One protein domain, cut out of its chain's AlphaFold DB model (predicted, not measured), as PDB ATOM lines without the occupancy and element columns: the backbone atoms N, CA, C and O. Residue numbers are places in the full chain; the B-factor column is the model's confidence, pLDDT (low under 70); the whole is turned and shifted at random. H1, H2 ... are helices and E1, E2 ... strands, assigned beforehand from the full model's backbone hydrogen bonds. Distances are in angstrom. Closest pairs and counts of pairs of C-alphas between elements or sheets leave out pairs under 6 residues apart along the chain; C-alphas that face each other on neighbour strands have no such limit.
ATOM      1  N   PHE A  55     -29.762 -35.148  -1.733       92.44
ATOM      2  CA  PHE A  55     -29.919 -33.758  -1.307       92.44
ATOM      3  C   PHE A  55     -30.449 -33.661   0.130       92.44
ATOM      4  O   PHE A  55     -29.889 -32.938   0.945       92.44
ATOM      5  N   SER A  56     -31.472 -34.446   0.483       90.81
ATOM      6  CA  SER A  56     -32.010 -34.489   1.852       90.81
ATOM      7  C   SER A  56     -30.994 -35.048   2.852       90.81
ATOM      8  O   SER A  56     -30.829 -34.493   3.936       90.81
ATOM      9  N   LYS A  57     -30.267 -36.113   2.482       89.94
ATOM     10  CA  LYS A  57     -29.205 -36.702   3.315       89.94
ATOM     11  C   LYS A  57     -28.062 -35.720   3.581       89.94
ATOM     12  O   LYS A  57     -27.432 -35.814   4.627       89.94
ATOM     13  N   HIS A  58     -27.783 -34.785   2.671       90.50
ATOM     14  CA  HIS A  58     -26.715 -33.802   2.857       90.50
ATOM     15  C   HIS A  58     -26.902 -32.987   4.145       90.50
ATOM     16  O   HIS A  58     -25.962 -32.868   4.922       90.50
ATOM     17  N   PHE A  59     -28.127 -32.534   4.430       85.62
ATOM     18  CA  PHE A  59     -28.428 -31.757   5.638       85.62
ATOM     19  C   PHE A  59     -28.188 -32.529   6.941       85.62
ATOM     20  O   PHE A  59     -27.813 -31.920   7.937       85.62
ATOM     21  N   LEU A  60     -28.347 -33.859   6.932       87.12
ATOM     22  CA  LEU A  60     -28.081 -34.707   8.103       87.12
ATOM     23  C   LEU A  60     -26.587 -34.798   8.448       87.12
ATOM     24  O   LEU A  60     -26.248 -35.104   9.586       87.12
ATOM     25  N   HIS A  61     -25.705 -34.530   7.483       86.44
ATOM     26  CA  HIS A  61     -24.253 -34.536   7.679       86.44
ATOM     27  C   HIS A  61     -23.688 -33.151   8.009       86.44
ATOM     28  O   HIS A  61     -22.501 -33.026   8.298       86.44
ATOM     29  N   MET A  62     -24.503 -32.098   7.933       85.75
ATOM     30  CA  MET A  62     -24.060 -30.750   8.264       85.75
ATOM     31  C   MET A  62     -24.019 -30.554   9.781       85.75
ATOM     32  O   MET A  62     -24.892 -31.020  10.510       85.75
ATOM     33  N   ASN A  63     -23.100 -29.712  10.253       84.62
ATOM     34  CA  ASN A  63     -22.974 -29.334  11.667       84.62
ATOM     35  C   ASN A  63     -24.110 -28.408  12.166       84.62
ATOM     36  O   ASN A  63     -23.980 -27.744  13.194       84.62
ATOM     37  N   LEU A  64     -25.235 -28.328  11.445       81.00
ATOM     38  CA  LEU A  64     -26.404 -27.540  11.851       81.00
ATOM     39  C   LEU A  64     -27.024 -28.087  13.144       81.00
ATOM     40  O   LEU A  64     -27.469 -27.306  13.980       81.00
ATOM     41  N   GLY A  65     -26.987 -29.410  13.341       79.81
ATOM     42  CA  GLY A  65     -27.472 -30.069  14.559       79.81
ATOM     43  C   GLY A  65     -26.644 -29.780  15.818       79.81
ATOM     44  O   GLY A  65     -27.099 -30.056  16.922       79.81
ATOM     45  N   GLU A  66     -25.454 -29.184  15.686       83.25
ATOM     46  CA  GLU A  66     -24.611 -28.782  16.823       83.25
ATOM     47  C   GLU A  66     -25.069 -27.459  17.466       83.25
ATOM     48  O   GLU A  66     -24.428 -26.948  18.390       83.25
ATOM     49  N   ARG A  67     -26.138 -26.840  16.947       79.25
ATOM     50  CA  ARG A  67     -26.607 -25.512  17.354       79.25
ATOM     51  C   ARG A  67     -27.948 -25.594  18.075       79.25
ATOM     52  O   ARG A  67     -28.858 -26.295  17.648       79.25
ATOM     53  N   TYR A  68     -28.092 -24.801  19.135       80.56
ATOM     54  CA  TYR A  68     -29.405 -24.534  19.720       80.56
ATOM     55  C   TYR A  68     -30.203 -23.620  18.792       80.56
ATOM     56  O   TYR A  68     -29.755 -22.522  18.470       80.56
ATOM     57  N   HIS A  69     -31.399 -24.065  18.408       80.12
ATOM     58  CA  HIS A  69     -32.354 -23.275  17.638       80.12
ATOM     59  C   HIS A  69     -33.723 -23.312  18.312       80.12
ATOM     60  O   HIS A  69     -34.409 -24.334  18.317       80.12
ATOM     61  N   LEU A  70     -34.115 -22.192  18.912       75.12
ATOM     62  CA  LEU A  70     -35.403 -22.025  19.580       75.12
ATOM     63  C   LEU A  70     -36.289 -21.156  18.681       75.12
ATOM     64  O   LEU A  70     -36.377 -19.947  18.869       75.12
ATOM     65  N   SER A  71     -36.901 -21.770  17.662       62.59
ATOM     66  CA  SER A  71     -37.760 -21.090  16.680       62.59
ATOM     67  C   SER A  71     -38.744 -20.112  17.344       62.59
ATOM     68  O   SER A  71     -39.352 -20.473  18.356       62.59
ATOM     69  N   ASN A  72     -38.968 -18.953  16.706       56.91
ATOM     70  CA  ASN A  72     -39.922 -17.866  17.035       56.91
ATOM     71  C   ASN A  72     -39.317 -16.537  17.503       56.91
ATOM     72  O   ASN A  72     -40.070 -15.647  17.900       56.91
ATOM     73  N   GLU A  73     -38.006 -16.337  17.404       56.34
ATOM     74  CA  GLU A  73     -37.422 -15.055  17.809       56.34
ATOM     75  C   GLU A  73     -37.254 -14.122  16.598       56.34
ATOM     76  O   GLU A  73     -36.732 -14.490  15.541       56.34
ATOM     77  N   LYS A  74     -37.821 -12.916  16.725       54.84
ATOM     78  CA  LYS A  74     -37.690 -11.805  15.766       54.84
ATOM     79  C   LYS A  74     -36.450 -10.952  16.049       54.84
ATOM     80  O   LYS A  74     -36.291  -9.906  15.437       54.84
ATOM     81  N   GLU A  75     -35.629 -11.353  17.011       55.22
ATOM     82  CA  GLU A  75     -34.491 -10.561  17.448       55.22
ATOM     83  C   GLU A  75     -33.298 -10.785  16.514       55.22
ATOM     84  O   GLU A  75     -32.742 -11.880  16.441       55.22
ATOM     85  N   ASP A  76     -32.904  -9.719  15.818       54.06
ATOM     86  CA  ASP A  76     -31.790  -9.657  14.859       54.06
ATOM     87  C   ASP A  76     -30.394  -9.761  15.516       54.06
ATOM     88  O   ASP A  76     -29.370  -9.497  14.883       54.06
ATOM     89  N   PHE A  77     -30.312 -10.117  16.800       54.47
ATOM     90  CA  PHE A  77     -29.065 -10.060  17.557       54.47
ATOM     91  C   PHE A  77     -28.306 -11.390  17.544       54.47
ATOM     92  O   PHE A  77     -28.858 -12.452  17.813       54.47
ATOM     93  N   CYS A  78     -26.989 -11.316  17.321       63.09
ATOM     94  CA  CYS A  78     -26.053 -12.444  17.413       63.09
ATOM     95  C   CYS A  78     -26.071 -13.169  18.772       63.09
ATOM     96  O   CYS A  78     -25.596 -14.297  18.859       63.09
ATOM     97  N   LEU A  79     -26.565 -12.540  19.839       70.31
ATOM     98  CA  LEU A  79     -26.702 -13.131  21.166       70.31
ATOM     99  C   LEU A  79     -28.103 -12.843  21.684       70.31
ATOM    100  O   LEU A  79     -28.491 -11.685  21.819       70.31
ATOM    101  N   THR A  80     -28.820 -13.909  22.003       70.38
ATOM    102  CA  THR A  80     -30.170 -13.867  22.547       70.38
ATOM    103  C   THR A  80     -30.123 -14.288  24.007       70.38
ATOM    104  O   THR A  80     -29.451 -15.264  24.349       70.38
ATOM    105  N   ASN A  81     -30.842 -13.569  24.872       75.31
ATOM    106  CA  ASN A  81     -31.035 -13.936  26.272       75.31
ATOM    107  C   ASN A  81     -32.526 -14.115  26.553       75.31
ATOM    108  O   ASN A  81     -33.280 -13.145  26.590       75.31
ATOM    109  N   LYS A  82     -32.931 -15.356  26.819       73.62
ATOM    110  CA  LYS A  82     -34.301 -15.694  27.190       73.62
ATOM    111  C   LYS A  82     -34.346 -16.174  28.630       73.62
ATOM    112  O   LYS A  82     -33.972 -17.308  28.917       73.62
ATOM    113  N   ASN A  83     -34.817 -15.323  29.539       78.06
ATOM    114  CA  ASN A  83     -34.943 -15.642  30.967       78.06
ATOM    115  C   ASN A  83     -33.648 -16.218  31.586       78.06
ATOM    116  O   ASN A  83     -33.702 -17.136  32.402       78.06
ATOM    117  N   GLY A  84     -32.479 -15.713  31.177       81.69
ATOM    118  CA  GLY A  84     -31.167 -16.180  31.637       81.69
ATOM    119  C   GLY A  84     -30.534 -17.275  30.774       81.69
ATOM    120  O   GLY A  84     -29.370 -17.608  30.983       81.69
ATOM    121  N   PHE A  85     -31.251 -17.813  29.782       79.50
ATOM    122  CA  PHE A  85     -30.689 -18.737  28.803       79.50
ATOM    123  C   PHE A  85     -30.071 -17.960  27.638       79.50
ATOM    124  O   PHE A  85     -30.788 -17.352  26.838       79.50
ATOM    125  N   ILE A  86     -28.739 -17.975  27.562       81.31
ATOM    126  CA  ILE A  86     -27.971 -17.255  26.544       81.31
ATOM    127  C   ILE A  86     -27.577 -18.217  25.428       81.31
ATOM    128  O   ILE A  86     -26.919 -19.228  25.675       81.31
ATOM    129  N   PHE A  87     -27.931 -17.883  24.192       78.50
ATOM    130  CA  PHE A  87     -27.541 -18.649  23.013       78.50
ATOM    131  C   PHE A  87     -27.258 -17.734  21.826       78.50
ATOM    132  O   PHE A  87     -27.706 -16.588  21.759       78.50
ATOM    133  N   LYS A  88     -26.461 -18.245  20.886       76.56
ATOM    134  CA  LYS A  88     -26.169 -17.549  19.637       76.56
ATOM    135  C   LYS A  88     -27.333 -17.755  18.676       76.56
ATOM    136  O   LYS A  88     -27.657 -18.900  18.369       76.56
ATOM    137  N   ASN A  89     -27.927 -16.666  18.199       73.94
ATOM    138  CA  ASN A  89     -28.915 -16.739  17.132       73.94
ATOM    139  C   ASN A  89     -28.202 -16.906  15.779       73.94
ATOM    140  O   ASN A  89     -27.160 -16.289  15.540       73.94
ATOM    141  N   PHE A  90     -28.756 -17.742  14.905       78.50
ATOM    142  CA  PHE A  90     -28.224 -18.007  13.568       78.50
ATOM    143  C   PHE A  90     -29.281 -17.641  12.535       78.50
ATOM    144  O   PHE A  90     -30.228 -18.395  12.292       78.50
ATOM    145  N   PHE A  91     -29.111 -16.465  11.935       78.75
ATOM    146  CA  PHE A  91     -30.053 -15.916  10.967       78.75
ATOM    147  C   PHE A  91     -30.280 -16.867   9.785       78.75
ATOM    148  O   PHE A  91     -31.411 -17.071   9.359       78.75
ATOM    149  N   GLU A  92     -29.232 -17.535   9.313       81.50
ATOM    150  CA  GLU A  92     -29.286 -18.452   8.175       81.50
ATOM    151  C   GLU A  92     -30.163 -19.683   8.456       81.50
ATOM    152  O   GLU A  92     -30.892 -20.138   7.577       81.50
ATOM    153  N   ILE A  93     -30.143 -20.199   9.692       82.88
ATOM    154  CA  ILE A  93     -31.001 -21.323  10.109       82.88
ATOM    155  C   ILE A  93     -32.462 -20.875  10.153       82.88
ATOM    156  O   ILE A  93     -33.355 -21.608   9.725       82.88
ATOM    157  N   ARG A  94     -32.712 -19.649  10.621       81.00
ATOM    158  CA  ARG A  94     -34.050 -19.050  10.640       81.00
ATOM    159  C   ARG A  94     -34.593 -18.830   9.229       81.00
ATOM    160  O   ARG A  94     -35.736 -19.196   8.977       81.00
ATOM    161  N   GLU A  95     -33.802 -18.281   8.311       85.44
ATOM    162  CA  GLU A  95     -34.206 -18.114   6.907       85.44
ATOM    163  C   GLU A  95     -34.505 -19.465   6.247       85.44
ATOM    164  O   GLU A  95     -35.526 -19.623   5.574       85.44
ATOM    165  N   PHE A  96     -33.673 -20.478   6.506       86.88
ATOM    166  CA  PHE A  96     -33.923 -21.842   6.042       86.88
ATOM    167  C   PHE A  96     -35.252 -22.401   6.579       86.88
ATOM    168  O   PHE A  96     -36.066 -22.914   5.807       86.88
ATOM    169  N   GLU A  97     -35.522 -22.251   7.881       87.94
ATOM    170  CA  GLU A  97     -36.789 -22.662   8.493       87.94
ATOM    171  C   GLU A  97     -37.987 -21.907   7.891       87.94
ATOM    172  O   GLU A  97     -39.025 -22.512   7.619       87.94
ATOM    173  N   LEU A  98     -37.855 -20.601   7.641       88.81
ATOM    174  CA  LEU A  98     -38.905 -19.784   7.024       88.81
ATOM    175  C   LEU A  98     -39.228 -20.261   5.606       88.81
ATOM    176  O   LEU A  98     -40.407 -20.410   5.271       88.81
ATOM    177  N   HIS A  99     -38.220 -20.569   4.791       91.94
ATOM    178  CA  HIS A  99     -38.426 -21.140   3.459       91.94
ATOM    179  C   HIS A  99     -39.068 -22.529   3.508       91.94
ATOM    180  O   HIS A  99     -39.993 -22.813   2.735       91.94
ATOM    181  N   ALA A 100     -38.640 -23.383   4.441       91.94
ATOM    182  CA  ALA A 100     -39.264 -24.683   4.662       91.94
ATOM    183  C   ALA A 100     -40.742 -24.529   5.062       91.94
ATOM    184  O   ALA A 100     -41.608 -25.195   4.491       91.94
ATOM    185  N   LYS A 101     -41.057 -23.590   5.967       92.88
ATOM    186  CA  LYS A 101     -42.430 -23.294   6.409       92.88
ATOM    187  C   LYS A 101     -43.286 -22.800   5.252       92.88
ATOM    188  O   LYS A 101     -44.361 -23.341   5.026       92.88
ATOM    189  N   GLN A 102     -42.802 -21.833   4.472       93.50
ATOM    190  CA  GLN A 102     -43.501 -21.325   3.283       93.50
ATOM    191  C   GLN A 102     -43.810 -22.430   2.271       93.50
ATOM    192  O   GLN A 102     -44.883 -22.435   1.668       93.50
ATOM    193  N   THR A 103     -42.883 -23.369   2.089       93.94
ATOM    194  CA  THR A 103     -43.080 -24.522   1.207       93.94
ATOM    195  C   THR A 103     -44.141 -25.467   1.769       93.94
ATOM    196  O   THR A 103     -45.070 -25.829   1.051       93.94
ATOM    197  N   ALA A 104     -44.066 -25.805   3.058       93.19
ATOM    198  CA  ALA A 104     -45.035 -26.674   3.723       93.19
ATOM    199  C   ALA A 104     -46.445 -26.066   3.773       93.19
ATOM    200  O   ALA A 104     -47.413 -26.773   3.510       93.19
ATOM    201  N   TYR A 105     -46.574 -24.758   4.018       94.12
ATOM    202  CA  TYR A 105     -47.855 -24.049   3.964       94.12
ATOM    203  C   TYR A 105     -48.543 -24.210   2.614       94.12
ATOM    204  O   TYR A 105     -49.735 -24.493   2.564       94.12
ATOM    205  N   LYS A 106     -47.786 -24.077   1.518       92.50
ATOM    206  CA  LYS A 106     -48.310 -24.267   0.160       92.50
ATOM    207  C   LYS A 106     -48.639 -25.730  -0.122       92.50
ATOM    208  O   LYS A 106     -49.686 -26.008  -0.688       92.50
ATOM    209  N   LEU A 107     -47.754 -26.648   0.267       92.00
ATOM    210  CA  LEU A 107     -47.915 -28.077   0.003       92.00
ATOM    211  C   LEU A 107     -49.134 -28.663   0.726       92.00
ATOM    212  O   LEU A 107     -49.867 -29.450   0.141       92.00
ATOM    213  N   LEU A 108     -49.344 -28.265   1.981       91.38
ATOM    214  CA  LEU A 108     -50.375 -28.819   2.860       91.38
ATOM    215  C   LEU A 108     -51.615 -27.928   2.974       91.38
ATOM    216  O   LEU A 108     -52.544 -28.272   3.695       91.38
ATOM    217  N   SER A 109     -51.627 -26.770   2.302       91.62
ATOM    218  CA  SER A 109     -52.669 -25.742   2.460       91.62
ATOM    219  C   SER A 109     -52.946 -25.402   3.934       91.62
ATOM    220  O   SER A 109     -54.086 -25.195   4.342       91.62
TER     221      SER A 109
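AT A GLANCE: This is residues 55 to 109 of the 228 residues of the protein "SHMT domain-containing protein" of Fluviispira sanaruensis (UniProt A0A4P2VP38). A small hairpin, E1 and E2, ends a loose frame; helix H3 leads away from it, residues 99 to 109 sticking out, and a long loop joins the hairpin to short helices H1 and H2. The 55 printed residues, mostly helix by class, hold H1, H2, E1, E2, H3 in order, with one antiparallel sheet. The whole is loose, radius of gyration of the C-alphas 13.2 A, spanning 37 by 28 by 15 A.

IN THESE COORDINATES: E1 is residues 80 to 82, 6.5 A; E2, 85 to 87, 6.6 A. H3, residues 91 to 108, runs 25.4 A to C-alpha 108 at (-50.375, -28.819, 2.860). H1, residues 55 to 60, runs 9.6 A from C-alpha 55 at (-29.919, -33.758, -1.307); H2, 63 to 66, 5.4 A.

HOW THE PARTS SIT: In hairpin E1 and E2, antiparallel at 160 degrees, N 80 and O 87 are within hydrogen-bond range, 2.9 A. H2 and H3 are close but not clearly touching, closest C-alphas Leu 64 and Ile 93, 7.9 A. H1 and H3 are apart. H1 and H2 meet only through their link. Every O i to N i+4 pair is within range in H3; H1 has 0 of 2, but 3 of 3 O i to N i+3; H2 is too short.

THE WHOLE: The farthest C-alphas, Gly 84 and Leu 107, are 37.7 A apart. The printed part has no cut. Link H2 to E1 is long; pLDDT is under 70 at residues 71 to 78.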